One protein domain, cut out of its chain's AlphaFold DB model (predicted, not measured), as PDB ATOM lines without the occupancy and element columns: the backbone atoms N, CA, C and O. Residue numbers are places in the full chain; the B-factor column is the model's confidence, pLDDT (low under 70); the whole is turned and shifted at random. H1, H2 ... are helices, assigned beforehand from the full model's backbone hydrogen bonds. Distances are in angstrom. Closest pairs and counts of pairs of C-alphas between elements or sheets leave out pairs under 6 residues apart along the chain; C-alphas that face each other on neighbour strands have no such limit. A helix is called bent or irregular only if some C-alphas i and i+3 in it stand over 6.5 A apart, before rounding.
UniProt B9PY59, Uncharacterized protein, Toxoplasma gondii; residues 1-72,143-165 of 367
ATOM      1  N   MET A   1      21.070  36.221  -5.241       58.62
ATOM      2  CA  MET A   1      20.182  37.386  -5.513       58.62
ATOM      3  C   MET A   1      18.832  37.314  -4.797       58.62
ATOM      4  O   MET A   1      18.522  38.250  -4.073       58.62
ATOM      5  N   ASN A   2      18.031  36.252  -4.957       70.19
ATOM      6  CA  ASN A   2      16.664  36.206  -4.394       70.19
ATOM      7  C   ASN A   2      16.620  36.271  -2.857       70.19
ATOM      8  O   ASN A   2      15.761  36.942  -2.301       70.19
ATOM      9  N   GLN A   3      17.593  35.659  -2.179       73.81
ATOM     10  CA  GLN A   3      17.711  35.701  -0.717       73.81
ATOM     11  C   GLN A   3      18.041  37.107  -0.184       73.81
ATOM     12  O   GLN A   3      17.459  37.531   0.807       73.81
ATOM     13  N   ILE A   4      18.897  37.872  -0.878       72.12
ATOM     14  CA  ILE A   4      19.220  39.260  -0.498       72.12
ATOM     15  C   ILE A   4      18.003  40.168  -0.704       72.12
ATOM     16  O   ILE A   4      17.692  40.973   0.165       72.12
ATOM     17  N   ARG A   5      17.251  39.992  -1.802       72.69
ATOM     18  CA  ARG A   5      15.979  40.713  -2.002       72.69
ATOM     19  C   ARG A   5      14.958  40.385  -0.916       72.69
ATOM     20  O   ARG A   5      14.263  41.279  -0.452       72.69
ATOM     21  N   HIS A   6      14.876  39.121  -0.504       74.75
ATOM     22  CA  HIS A   6      13.975  38.704   0.564       74.75
ATOM     23  C   HIS A   6      14.367  39.311   1.919       74.75
ATOM     24  O   HIS A   6      13.494  39.776   2.644       74.75
ATOM     25  N   LEU A   7      15.668  39.388   2.225       71.44
ATOM     26  CA  LEU A   7      16.174  40.083   3.412       71.44
ATOM     27  C   LEU A   7      15.861  41.583   3.371       71.44
ATOM     28  O   LEU A   7      15.348  42.113   4.349       71.44
ATOM     29  N   ILE A   8      16.091  42.250   2.235       73.38
ATOM     30  CA  ILE A   8      15.744  43.668   2.051       73.38
ATOM     31  C   ILE A   8      14.243  43.882   2.296       73.38
ATOM     32  O   ILE A   8      13.874  44.717   3.113       73.38
ATOM     33  N   HIS A   9      13.383  43.058   1.696       73.44
ATOM     34  CA  HIS A   9      11.934  43.135   1.891       73.44
ATOM     35  C   HIS A   9      11.510  42.850   3.346       73.44
ATOM     36  O   HIS A   9      10.618  43.502   3.881       73.44
ATOM     37  N   LYS A  10      12.162  41.900   4.031       74.25
ATOM     38  CA  LYS A  10      11.911  41.595   5.451       74.25
ATOM     39  C   LYS A  10      12.304  42.769   6.357       74.25
ATOM     40  O   LYS A  10      11.565  43.091   7.284       74.25
ATOM     41  N   LEU A  11      13.425  43.432   6.069       69.88
ATOM     42  CA  LEU A  11      13.884  44.616   6.801       69.88
ATOM     43  C   LEU A  11      12.996  45.839   6.527       69.88
ATOM     44  O   LEU A  11      12.658  46.565   7.461       69.88
ATOM     45  N   GLU A  12      12.530  46.010   5.288       69.50
ATOM     46  CA  GLU A  12      11.554  47.037   4.890       69.50
ATOM     47  C   GLU A  12      10.189  46.874   5.575       69.50
ATOM     48  O   GLU A  12       9.487  47.862   5.786       69.50
ATOM     49  N   LEU A  13       9.809  45.648   5.939       68.06
ATOM     50  CA  LEU A  13       8.562  45.336   6.645       68.06
ATOM     51  C   LEU A  13       8.703  45.274   8.170       68.06
ATOM     52  O   LEU A  13       7.696  45.185   8.875       68.06
ATOM     53  N   SER A  14       9.930  45.295   8.696       67.50
ATOM     54  CA  SER A  14      10.168  45.263  10.143       67.50
ATOM     55  C   SER A  14       9.590  46.519  10.818       67.50
ATOM     56  O   SER A  14       9.279  47.495  10.153       67.50
ATOM     57  N   SER A  15       9.405  46.571  12.134       58.53
ATOM     58  CA  SER A  15       9.006  47.826  12.812       58.53
ATOM     59  C   SER A  15      10.203  48.636  13.319       58.53
ATOM     60  O   SER A  15      10.023  49.728  13.848       58.53
ATOM     61  N   LYS A  16      11.423  48.104  13.175       64.94
ATOM     62  CA  LYS A  16      12.656  48.702  13.693       64.94
ATOM     63  C   LYS A  16      13.197  49.756  12.717       64.94
ATOM     64  O   LYS A  16      13.209  49.525  11.505       64.94
ATOM     65  N   GLN A  17      13.599  50.911  13.248       61.47
ATOM     66  CA  GLN A  17      14.223  51.997  12.476       61.47
ATOM     67  C   GLN A  17      15.659  51.646  12.073       61.47
ATOM     68  O   GLN A  17      16.012  51.829  10.911       61.47
ATOM     69  N   ASP A  18      16.416  51.045  12.992       67.06
ATOM     70  CA  ASP A  18      17.804  50.638  12.782       67.06
ATOM     71  C   ASP A  18      17.955  49.122  12.645       67.06
ATOM     72  O   ASP A  18      17.163  48.334  13.174       67.06
ATOM     73  N   ILE A  19      19.011  48.713  11.946       65.75
ATOM     74  CA  ILE A  19      19.374  47.308  11.763       65.75
ATOM     75  C   ILE A  19      20.156  46.835  12.986       65.75
ATOM     76  O   ILE A  19      21.306  47.232  13.183       65.75
ATOM     77  N   SER A  20      19.568  45.939  13.779       61.59
ATOM     78  CA  SER A  20      20.347  45.179  14.757       61.59
ATOM     79  C   SER A  20      21.157  44.098  14.030       61.59
ATOM     80  O   SER A  20      20.616  43.439  13.136       61.59
ATOM     81  N   PRO A  21      22.426  43.844  14.406       58.72
ATOM     82  CA  PRO A  21      23.197  42.718  13.873       58.72
ATOM     83  C   PRO A  21      22.526  41.354  14.117       58.72
ATOM     84  O   PRO A  21      22.826  40.403  13.405       58.72
ATOM     85  N   GLU A  22      21.592  41.269  15.069       58.03
ATOM     86  CA  GLU A  22      20.781  40.077  15.358       58.03
ATOM     87  C   GLU A  22      19.645  39.844  14.345       58.03
ATOM     88  O   GLU A  22      19.132  38.733  14.241       58.03
ATOM     89  N   ASP A  23      19.245  40.867  13.578       57.69
ATOM     90  CA  ASP A  23      18.169  40.762  12.579       57.69
ATOM     91  C   ASP A  23      18.659  40.175  11.238       57.69
ATOM     92  O   ASP A  23      17.857  39.886  10.343       57.69
ATOM     93  N   ILE A  24      19.977  39.997  11.085       63.28
ATOM     94  CA  ILE A  24      20.605  39.399   9.907       63.28
ATOM     95  C   ILE A  24      20.952  37.950  10.234       63.28
ATOM     96  O   ILE A  24      21.888  37.686  10.984       63.28
ATOM     97  N   ASP A  25      20.222  37.010   9.627       62.91
ATOM     98  CA  ASP A  25      20.512  35.584   9.776       62.91
ATOM     99  C   ASP A  25      21.986  35.309   9.431       62.91
ATOM    100  O   ASP A  25      22.476  35.715   8.372       62.91
ATOM    101  N   GLU A  26      22.695  34.569  10.291       62.97
ATOM    102  CA  GLU A  26      24.116  34.250  10.082       62.97
ATOM    103  C   GLU A  26      24.373  33.546   8.737       62.97
ATOM    104  O   GLU A  26      25.446  33.668   8.149       62.97
ATOM    105  N   GLN A  27      23.357  32.858   8.210       61.47
ATOM    106  CA  GLN A  27      23.379  32.188   6.909       61.47
ATOM    107  C   GLN A  27      23.362  33.158   5.715       61.47
ATOM    108  O   GLN A  27      23.772  32.788   4.616       61.47
ATOM    109  N   LEU A  28      22.913  34.402   5.910       63.97
ATOM    110  CA  LEU A  28      22.853  35.441   4.879       63.97
ATOM    111  C   LEU A  28      24.119  36.308   4.854       63.97
ATOM    112  O   LEU A  28      24.420  36.914   3.825       63.97
ATOM    113  N   LEU A  29      24.914  36.313   5.932       67.75
ATOM    114  CA  LEU A  29      26.190  37.037   6.012       67.75
ATOM    115  C   LEU A  29      27.179  36.689   4.880       67.75
ATOM    116  O   LEU A  29      27.766  37.618   4.322       67.75
ATOM    117  N   PRO A  30      27.369  35.414   4.479       67.69
ATOM    118  CA  PRO A  30      28.226  35.074   3.343       67.69
ATOM    119  C   PRO A  30      27.744  35.694   2.025       67.69
ATOM    120  O   PRO A  30      28.559  36.178   1.246       67.69
ATOM    121  N   LEU A  31      26.427  35.751   1.811       67.06
ATOM    122  CA  LEU A  31      25.812  36.287   0.592       67.06
ATOM    123  C   LEU A  31      25.905  37.816   0.523       67.06
ATOM    124  O   LEU A  31      26.068  38.381  -0.554       67.06
ATOM    125  N   LEU A  32      25.854  38.497   1.673       68.25
ATOM    126  CA  LEU A  32      26.098  39.943   1.774       68.25
ATOM    127  C   LEU A  32      27.562  40.313   1.466       68.25
ATOM    128  O   LEU A  32      27.862  41.438   1.050       68.25
ATOM    129  N   CYS A  33      28.478  39.363   1.663       68.44
ATOM    130  CA  CYS A  33      29.909  39.528   1.422       68.44
ATOM    131  C   CYS A  33      30.347  39.119   0.004       68.44
ATOM    132  O   CYS A  33      31.510  39.321  -0.342       68.44
ATOM    133  N   GLU A  34      29.449  38.571  -0.817       70.38
ATOM    134  CA  GLU A  34      29.776  38.077  -2.155       70.38
ATOM    135  C   GLU A  34      29.886  39.231  -3.170       70.38
ATOM    136  O   GLU A  34      28.890  39.723  -3.710       70.38
ATOM    137  N   GLY A  35      31.119  39.673  -3.437       70.75
ATOM    138  CA  GLY A  35      31.417  40.705  -4.437       70.75
ATOM    139  C   GLY A  35      30.646  42.010  -4.205       70.75
ATOM    140  O   GLY A  35      30.623  42.518  -3.083       70.75
ATOM    141  N   ASP A  36      30.015  42.514  -5.272       71.62
ATOM    142  CA  ASP A  36      29.167  43.722  -5.274       71.62
ATOM    143  C   ASP A  36      27.667  43.371  -5.334       71.62
ATOM    144  O   ASP A  36      26.835  44.151  -5.811       71.62
ATOM    145  N   LEU A  37      27.303  42.139  -4.960       78.00
ATOM    146  CA  LEU A  37      25.943  41.632  -5.138       78.00
ATOM    147  C   LEU A  37      24.931  42.447  -4.326       78.00
ATOM    148  O   LEU A  37      23.861  42.766  -4.842       78.00
ATOM    149  N   LEU A  38      25.288  42.813  -3.092       79.94
ATOM    150  CA  LEU A  38      24.468  43.646  -2.216       79.94
ATOM    151  C   LEU A  38      24.229  45.025  -2.840       79.94
ATOM    152  O   LEU A  38      23.080  45.428  -3.004       79.94
ATOM    153  N   GLU A  39      25.294  45.709  -3.249       83.50
ATOM    154  CA  GLU A  39      25.254  47.032  -3.869       83.50
ATOM    155  C   GLU A  39      24.381  47.033  -5.122       83.50
ATOM    156  O   GLU A  39      23.484  47.863  -5.248       83.50
ATOM    157  N   ARG A  40      24.559  46.045  -6.008       81.81
ATOM    158  CA  ARG A  40      23.727  45.898  -7.211       81.81
ATOM    159  C   ARG A  40      22.268  45.628  -6.867       81.81
ATOM    160  O   ARG A  40      21.382  46.177  -7.513       81.81
ATOM    161  N   THR A  41      21.988  44.793  -5.865       81.00
ATOM    162  CA  THR A  41      20.600  44.526  -5.455       81.00
ATOM    163  C   THR A  41      19.926  45.736  -4.816       81.00
ATOM    164  O   THR A  41      18.750  45.961  -5.088       81.00
ATOM    165  N   LEU A  42      20.656  46.529  -4.026       82.06
ATOM    166  CA  LEU A  42      20.156  47.777  -3.453       82.06
ATOM    167  C   LEU A  42      19.906  48.819  -4.547       82.06
ATOM    168  O   LEU A  42      18.863  49.463  -4.539       82.06
ATOM    169  N   GLU A  43      20.808  48.941  -5.521       85.00
ATOM    170  CA  GLU A  43      20.664  49.883  -6.634       85.00
ATOM    171  C   GLU A  43      19.481  49.523  -7.546       85.00
ATOM    172  O   GLU A  43      18.696  50.391  -7.934       85.00
ATOM    173  N   LEU A  44      19.290  48.228  -7.824       84.00
ATOM    174  CA  LEU A  44      18.124  47.726  -8.555       84.00
ATOM    175  C   LEU A  44      16.825  47.975  -7.781       84.00
ATOM    176  O   LEU A  44      15.840  48.408  -8.372       84.00
ATOM    177  N   ALA A  45      16.813  47.736  -6.467       81.12
ATOM    178  CA  ALA A  45      15.647  48.013  -5.629       81.12
ATOM    179  C   ALA A  45      15.307  49.512  -5.611       81.12
ATOM    180  O   ALA A  45      14.157  49.881  -5.840       81.12
ATOM    181  N   ARG A  46      16.311  50.386  -5.451       81.81
ATOM    182  CA  ARG A  46      16.149  51.846  -5.540       81.81
ATOM    183  C   ARG A  46      15.587  52.275  -6.890       81.81
ATOM    184  O   ARG A  46      14.625  53.034  -6.930       81.81
ATOM    185  N   SER A  47      16.158  51.775  -7.982       82.00
ATOM    186  CA  SER A  47      15.722  52.098  -9.346       82.00
ATOM    187  C   SER A  47      14.272  51.683  -9.587       82.00
ATOM    188  O   SER A  47      13.478  52.479 -10.082       82.00
ATOM    189  N   ASN A  48      13.899  50.476  -9.154       83.75
ATOM    190  CA  ASN A  48      12.535  49.969  -9.280       83.75
ATOM    191  C   ASN A  48      11.538  50.799  -8.466       83.75
ATOM    192  O   ASN A  48      10.484  51.163  -8.982       83.75
ATOM    193  N   TYR A  49      11.867  51.143  -7.217       80.12
ATOM    194  CA  TYR A  49      10.983  51.974  -6.402       80.12
ATOM    195  C   TYR A  49      10.869  53.401  -6.950       80.12
ATOM    196  O   TYR A  49       9.766  53.937  -6.989       80.12
ATOM    197  N   ARG A  50      11.952  53.997  -7.467       79.62
ATOM    198  CA  ARG A  50      11.893  55.311  -8.136       79.62
ATOM    199  C   ARG A  50      10.987  55.284  -9.363       79.62
ATOM    200  O   ARG A  50      10.205  56.209  -9.549       79.62
ATOM    201  N   GLN A  51      11.054  54.223 -10.165       81.12
ATOM    202  CA  GLN A  51      10.173  54.041 -11.321       81.12
ATOM    203  C   GLN A  51       8.708  53.857 -10.911       81.12
ATOM    204  O   GLN A  51       7.833  54.475 -11.510       81.12
ATOM    205  N   GLN A  52       8.435  53.067  -9.868       79.19
ATOM    206  CA  GLN A  52       7.078  52.879  -9.343       79.19
ATOM    207  C   GLN A  52       6.488  54.191  -8.817       79.19
ATOM    208  O   GLN A  52       5.355  54.530  -9.151       79.19
ATOM    209  N   VAL A  53       7.274  54.969  -8.072       74.31
ATOM    210  CA  VAL A  53       6.864  56.294  -7.595       74.31
ATOM    211  C   VAL A  53       6.618  57.243  -8.768       74.31
ATOM    212  O   VAL A  53       5.548  57.834  -8.838       74.31
ATOM    213  N   ALA A  54       7.548  57.342  -9.722       71.88
ATOM    214  CA  ALA A  54       7.394  58.215 -10.887       71.88
ATOM    215  C   ALA A  54       6.161  57.846 -11.731       71.88
ATOM    216  O   ALA A  54       5.466  58.730 -12.224       71.88
ATOM    217  N   SER A  55       5.847  56.552 -11.855       73.81
ATOM    218  CA  SER A  55       4.637  56.084 -12.543       73.81
ATOM    219  C   SER A  55       3.340  56.432 -11.803       73.81
ATOM    220  O   SER A  55       2.310  56.622 -12.444       73.81
ATOM    221  N   ALA A  56       3.391  56.561 -10.473       66.88
ATOM    222  CA  ALA A  56       2.258  56.964  -9.644       66.88
ATOM    223  C   ALA A  56       2.092  58.496  -9.564       66.88
ATOM    224  O   ALA A  56       0.972  58.982  -9.436       66.88
ATOM    225  N   SER A  57       3.183  59.267  -9.677       57.09
ATOM    226  CA  SER A  57       3.219  60.731  -9.513       57.09
ATOM    227  C   SER A  57       3.385  61.499 -10.838       57.09
ATOM    228  O   SER A  57       4.236  62.380 -10.958       57.09
ATOM    229  N   SER A  58       2.597  61.150 -11.860       57.06
ATOM    230  CA  SER A  58       2.551  61.826 -13.175       57.06
ATOM    231  C   SER A  58       3.879  61.948 -13.952       57.06
ATOM    232  O   SER A  58       3.970  62.751 -14.875       57.06
ATOM    233  N   GLY A  59       4.891  61.130 -13.644       53.69
ATOM    234  CA  GLY A  59       6.090  60.978 -14.471       53.69
ATOM    235  C   GLY A  59       7.274  61.897 -14.159       53.69
ATOM    236  O   GLY A  59       8.194  61.927 -14.970       53.69
ATOM    237  N   ASP A  60       7.300  62.610 -13.026       55.31
ATOM    238  CA  ASP A  60       8.407  63.533 -12.722       55.31
ATOM    239  C   ASP A  60       9.440  62.948 -11.723       55.31
ATOM    240  O   ASP A  60       9.205  62.934 -10.509       55.31
ATOM    241  N   PRO A  61      10.605  62.448 -12.184       59.88
ATOM    242  CA  PRO A  61      11.652  61.900 -11.315       59.88
ATOM    243  C   PRO A  61      12.373  62.974 -10.483       59.88
ATOM    244  O   PRO A  61      13.003  62.645  -9.469       59.88
ATOM    245  N   ALA A  62      12.293  64.250 -10.883       59.31
ATOM    246  CA  ALA A  62      12.892  65.355 -10.141       59.31
ATOM    247  C   ALA A  62      12.140  65.606  -8.827       59.31
ATOM    248  O   ALA A  62      12.782  65.771  -7.791       59.31
ATOM    249  N   TRP A  63      10.804  65.513  -8.855       64.44
ATOM    250  CA  TRP A  63       9.937  65.634  -7.678       64.44
ATOM    251  C   TRP A  63      10.248  64.584  -6.603       64.44
ATOM    252  O   TRP A  63      10.320  64.889  -5.414       64.44
ATOM    253  N   VAL A  64      10.513  63.342  -7.016       59.59
ATOM    254  CA  VAL A  64      10.878  62.260  -6.087       59.59
ATOM    255  C   VAL A  64      12.185  62.579  -5.358       59.59
ATOM    256  O   VAL A  64      12.303  62.327  -4.163       59.59
ATOM    257  N   SER A  65      13.157  63.174  -6.054       63.78
ATOM    258  CA  SER A  65      14.457  63.529  -5.471       63.78
ATOM    259  C   SER A  65      14.358  64.708  -4.491       63.78
ATOM    260  O   SER A  65      15.005  64.681  -3.444       63.78
ATOM    261  N   THR A  66      13.516  65.711  -4.769       62.19
ATOM    262  CA  THR A  66      13.252  66.834  -3.848       62.19
ATOM    263  C   THR A  66      12.513  66.391  -2.586       62.19
ATOM    264  O   THR A  66      12.917  66.760  -1.485       62.19
ATOM    265  N   VAL A  67      11.511  65.516  -2.707       60.50
ATOM    266  CA  VAL A  67      10.722  64.990  -1.571       60.50
ATOM    267  C   VAL A  67      11.538  64.095  -0.622       60.50
ATOM    268  O   VAL A  67      11.174  63.907   0.547       60.50
ATOM    269  N   LEU A  68      12.637  63.516  -1.106       59.44
ATOM    270  CA  LEU A  68      13.601  62.781  -0.280       59.44
ATOM    271  C   LEU A  68      14.603  63.724   0.395       59.44
ATOM    272  O   LEU A  68      14.957  63.514   1.555       59.44
ATOM    273  N   ALA A  69      15.008  64.797  -0.290       60.78
ATOM    274  CA  ALA A  69      15.919  65.804   0.248       60.78
ATOM    275  C   ALA A  69      15.284  66.672   1.354       60.78
ATOM    276  O   ALA A  69      15.961  67.004   2.325       60.78
ATOM    277  N   GLU A  70      13.987  66.992   1.260       53.22
ATOM    278  CA  GLU A  70      13.281  67.866   2.214       53.22
ATOM    279  C   GLU A  70      13.293  67.351   3.667       53.22
ATOM    280  O   GLU A  70      13.326  68.154   4.600       53.22
ATOM    281  N   ARG A  71      13.355  66.030   3.901       46.69
ATOM    282  CA  ARG A  71      13.429  65.479   5.271       46.69
ATOM    283  C   ARG A  71      14.857  65.378   5.820       46.69
ATOM    284  O   ARG A  71      15.034  65.561   7.023       46.69
ATOM    285  N   CYS A  72      15.864  65.188   4.958       38.56
ATOM    286  CA  CYS A  72      17.283  65.252   5.347       38.56
ATOM    287  C   CYS A  72      17.680  66.636   5.890       38.56
ATOM    288  O   CYS A  72      18.596  66.738   6.705       38.56
ATOM    289  N   PRO A 143       4.920  53.031  -2.222       72.56
ATOM    290  CA  PRO A 143       6.253  52.934  -2.824       72.56
ATOM    291  C   PRO A 143       7.234  54.022  -2.359       72.56
ATOM    292  O   PRO A 143       8.422  53.738  -2.201       72.56
ATOM    293  N   LEU A 144       6.750  55.232  -2.043       72.31
ATOM    294  CA  LEU A 144       7.564  56.303  -1.447       72.31
ATOM    295  C   LEU A 144       8.069  55.947  -0.044       72.31
ATOM    296  O   LEU A 144       9.215  56.232   0.301       72.31
ATOM    297  N   SER A 145       7.225  55.316   0.769       75.81
ATOM    298  CA  SER A 145       7.573  54.906   2.132       75.81
ATOM    299  C   SER A 145       8.600  53.773   2.129       75.81
ATOM    300  O   SER A 145       9.545  53.801   2.918       75.81
ATOM    301  N   ARG A 146       8.473  52.817   1.195       76.38
ATOM    302  CA  ARG A 146       9.475  51.753   0.988       76.38
ATOM    303  C   ARG A 146      10.807  52.316   0.511       76.38
ATOM    304  O   ARG A 146      11.848  51.946   1.043       76.38
ATOM    305  N   LEU A 147      10.776  53.258  -0.431       77.44
ATOM    306  CA  LEU A 147      11.978  53.908  -0.941       77.44
ATOM    307  C   LEU A 147      12.711  54.699   0.147       77.44
ATOM    308  O   LEU A 147      13.914  54.522   0.316       77.44
ATOM    309  N   ARG A 148      11.992  55.516   0.926       77.81
ATOM    310  CA  ARG A 148      12.559  56.260   2.067       77.81
ATOM    311  C   ARG A 148      13.221  55.329   3.071       77.81
ATOM    312  O   ARG A 148      14.324  55.585   3.548       77.81
ATOM    313  N   ARG A 149      12.550  54.220   3.370       77.69
ATOM    314  CA  ARG A 149      13.075  53.215   4.283       77.69
ATOM    315  C   ARG A 149      14.323  52.528   3.733       77.69
ATOM    316  O   ARG A 149      15.290  52.355   4.466       77.69
ATOM    317  N   LEU A 150      14.334  52.189   2.446       80.50
ATOM    318  CA  LEU A 150      15.503  51.620   1.783       80.50
ATOM    319  C   LEU A 150      16.686  52.600   1.784       80.50
ATOM    320  O   LEU A 150      17.818  52.184   2.022       80.50
ATOM    321  N   GLU A 151      16.453  53.895   1.560       79.75
ATOM    322  CA  GLU A 151      17.505  54.918   1.616       79.75
ATOM    323  C   GLU A 151      18.117  55.044   3.015       79.75
ATOM    324  O   GLU A 151      19.339  55.118   3.118       79.75
ATOM    325  N   HIS A 152      17.314  54.932   4.076       79.69
ATOM    326  CA  HIS A 152      17.805  54.917   5.457       79.69
ATOM    327  C   HIS A 152      18.571  53.628   5.824       79.69
ATOM    328  O   HIS A 152      19.651  53.685   6.409       79.69
ATOM    329  N   LEU A 153      18.059  52.453   5.434       78.12
ATOM    330  CA  LEU A 153      18.653  51.152   5.782       78.12
ATOM    331  C   LEU A 153      19.889  50.801   4.939       78.12
ATOM    332  O   LEU A 153      20.793  50.102   5.396       78.12
ATOM    333  N   SER A 154      19.950  51.280   3.696       78.88
ATOM    334  CA  SER A 154      21.044  50.981   2.768       78.88
ATOM    335  C   SER A 154      22.454  51.335   3.280       78.88
ATOM    336  O   SER A 154      23.320  50.461   3.184       78.88
ATOM    337  N   PRO A 155      22.746  52.523   3.858       80.25
ATOM    338  CA  PRO A 155      24.069  52.806   4.415       80.25
ATOM    339  C   PRO A 155      24.412  51.899   5.603       80.25
ATOM    340  O   PRO A 155      25.564  51.479   5.717       80.25
ATOM    341  N   GLN A 156      23.432  51.540   6.440       79.62
ATOM    342  CA  GLN A 156      23.635  50.641   7.582       79.62
ATOM    343  C   GLN A 156      23.989  49.217   7.118       79.62
ATOM    344  O   GLN A 156      24.975  48.640   7.582       79.62
ATOM    345  N   LEU A 157      23.263  48.681   6.126       78.56
ATOM    346  CA  LEU A 157      23.571  47.383   5.509       78.56
ATOM    347  C   LEU A 157      24.961  47.364   4.876       78.56
ATOM    348  O   LEU A 157      25.705  46.398   5.041       78.56
ATOM    349  N   ILE A 158      25.322  48.429   4.159       82.56
ATOM    350  CA  ILE A 158      26.635  48.541   3.521       82.56
ATOM    351  C   ILE A 158      27.742  48.614   4.580       82.56
ATOM    352  O   ILE A 158      28.779  47.973   4.415       82.56
ATOM    353  N   ALA A 159      27.547  49.359   5.671       81.12
ATOM    354  CA  ALA A 159      28.518  49.446   6.761       81.12
ATOM    355  C   ALA A 159      28.750  48.080   7.428       81.12
ATOM    356  O   ALA A 159      29.900  47.667   7.617       81.12
ATOM    357  N   LEU A 160      27.675  47.339   7.701       79.50
ATOM    358  CA  LEU A 160      27.753  45.991   8.257       79.50
ATOM    359  C   LEU A 160      28.432  45.021   7.280       79.50
ATOM    360  O   LEU A 160      29.366  44.309   7.656       79.50
ATOM    361  N   ALA A 161      28.050  45.041   6.001       79.69
ATOM    362  CA  ALA A 161      28.693  44.225   4.975       79.69
ATOM    363  C   ALA A 161      30.195  44.534   4.866       79.69
ATOM    364  O   ALA A 161      31.007  43.612   4.830       79.69
ATOM    365  N   LYS A 162      30.595  45.812   4.898       81.69
ATOM    366  CA  LYS A 162      32.010  46.223   4.913       81.69
ATOM    367  C   LYS A 162      32.764  45.658   6.115       81.69
ATOM    368  O   LYS A 162      33.865  45.134   5.940       81.69
ATOM    369  N   TYR A 163      32.180  45.713   7.312       82.62
ATOM    370  CA  TYR A 163      32.782  45.137   8.517       82.62
ATOM    371  C   TYR A 163      33.043  43.629   8.357       82.62
ATOM    372  O   TYR A 163      34.163  43.155   8.584       82.62
ATOM    373  N   HIS A 164      32.044  42.873   7.893       80.19
ATOM    374  CA  HIS A 164      32.182  41.430   7.690       80.19
ATOM    375  C   HIS A 164      33.143  41.078   6.547       80.19
ATOM    376  O   HIS A 164      33.989  40.198   6.727       80.19
ATOM    377  N   ARG A 165      33.095  41.799   5.419       83.25
ATOM    378  CA  ARG A 165      34.034  41.640   4.295       83.25
ATOM    379  C   ARG A 165      35.475  41.854   4.744       83.25
ATOM    380  O   ARG A 165      36.328  41.020   4.454       83.25
TER     381      ARG A 165
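This is residues 1 to 72 and 143 to 165 of the 367 residues of an uncharacterized protein of Toxoplasma gondii (UniProt B9PY59). H3 and H5a lie side by side, H5b extends the long axis, H1 crosses H5a, and H4 makes a corner with H3. The printed part has 95 residues with five named helices, H1 to H5: all helix, compact, radius of gyration of the C-alphas 13.9 A, spans 42 by 23 by 20 A.

H1 is residues 2 to 13, from (16.664, 36.206, -4.394); H2 29 to 32; H3 37 to 56, 28.6 A; H4 61 to 72. H5, residues 143 to 165, was assigned as one helix by its hydrogen bonds but is bent, with C-alphas 152 and 155 6.7 A apart; its arms are H5a, residues 143 to 152, and H5b, residues 155 to 165, with C-alpha 165 at (34.034, 41.640, 4.295).

Hub H3 touches H5a, closest C-alphas Val 53 and Pro 143, 5.9 A, opposite ways, at a shallow tilt of 33 degrees, only just short of steep. Every O i to N i+4 pair is within hydrogen-bond range in H1, H3, H5a, H5b; 6 of 8 in H4.

Residues 73 to 142 are cut out, C-alphas 72 and 143 18.4 A apart. Residues 1, 11 to 33 and 56 to 72 have pLDDT under 70.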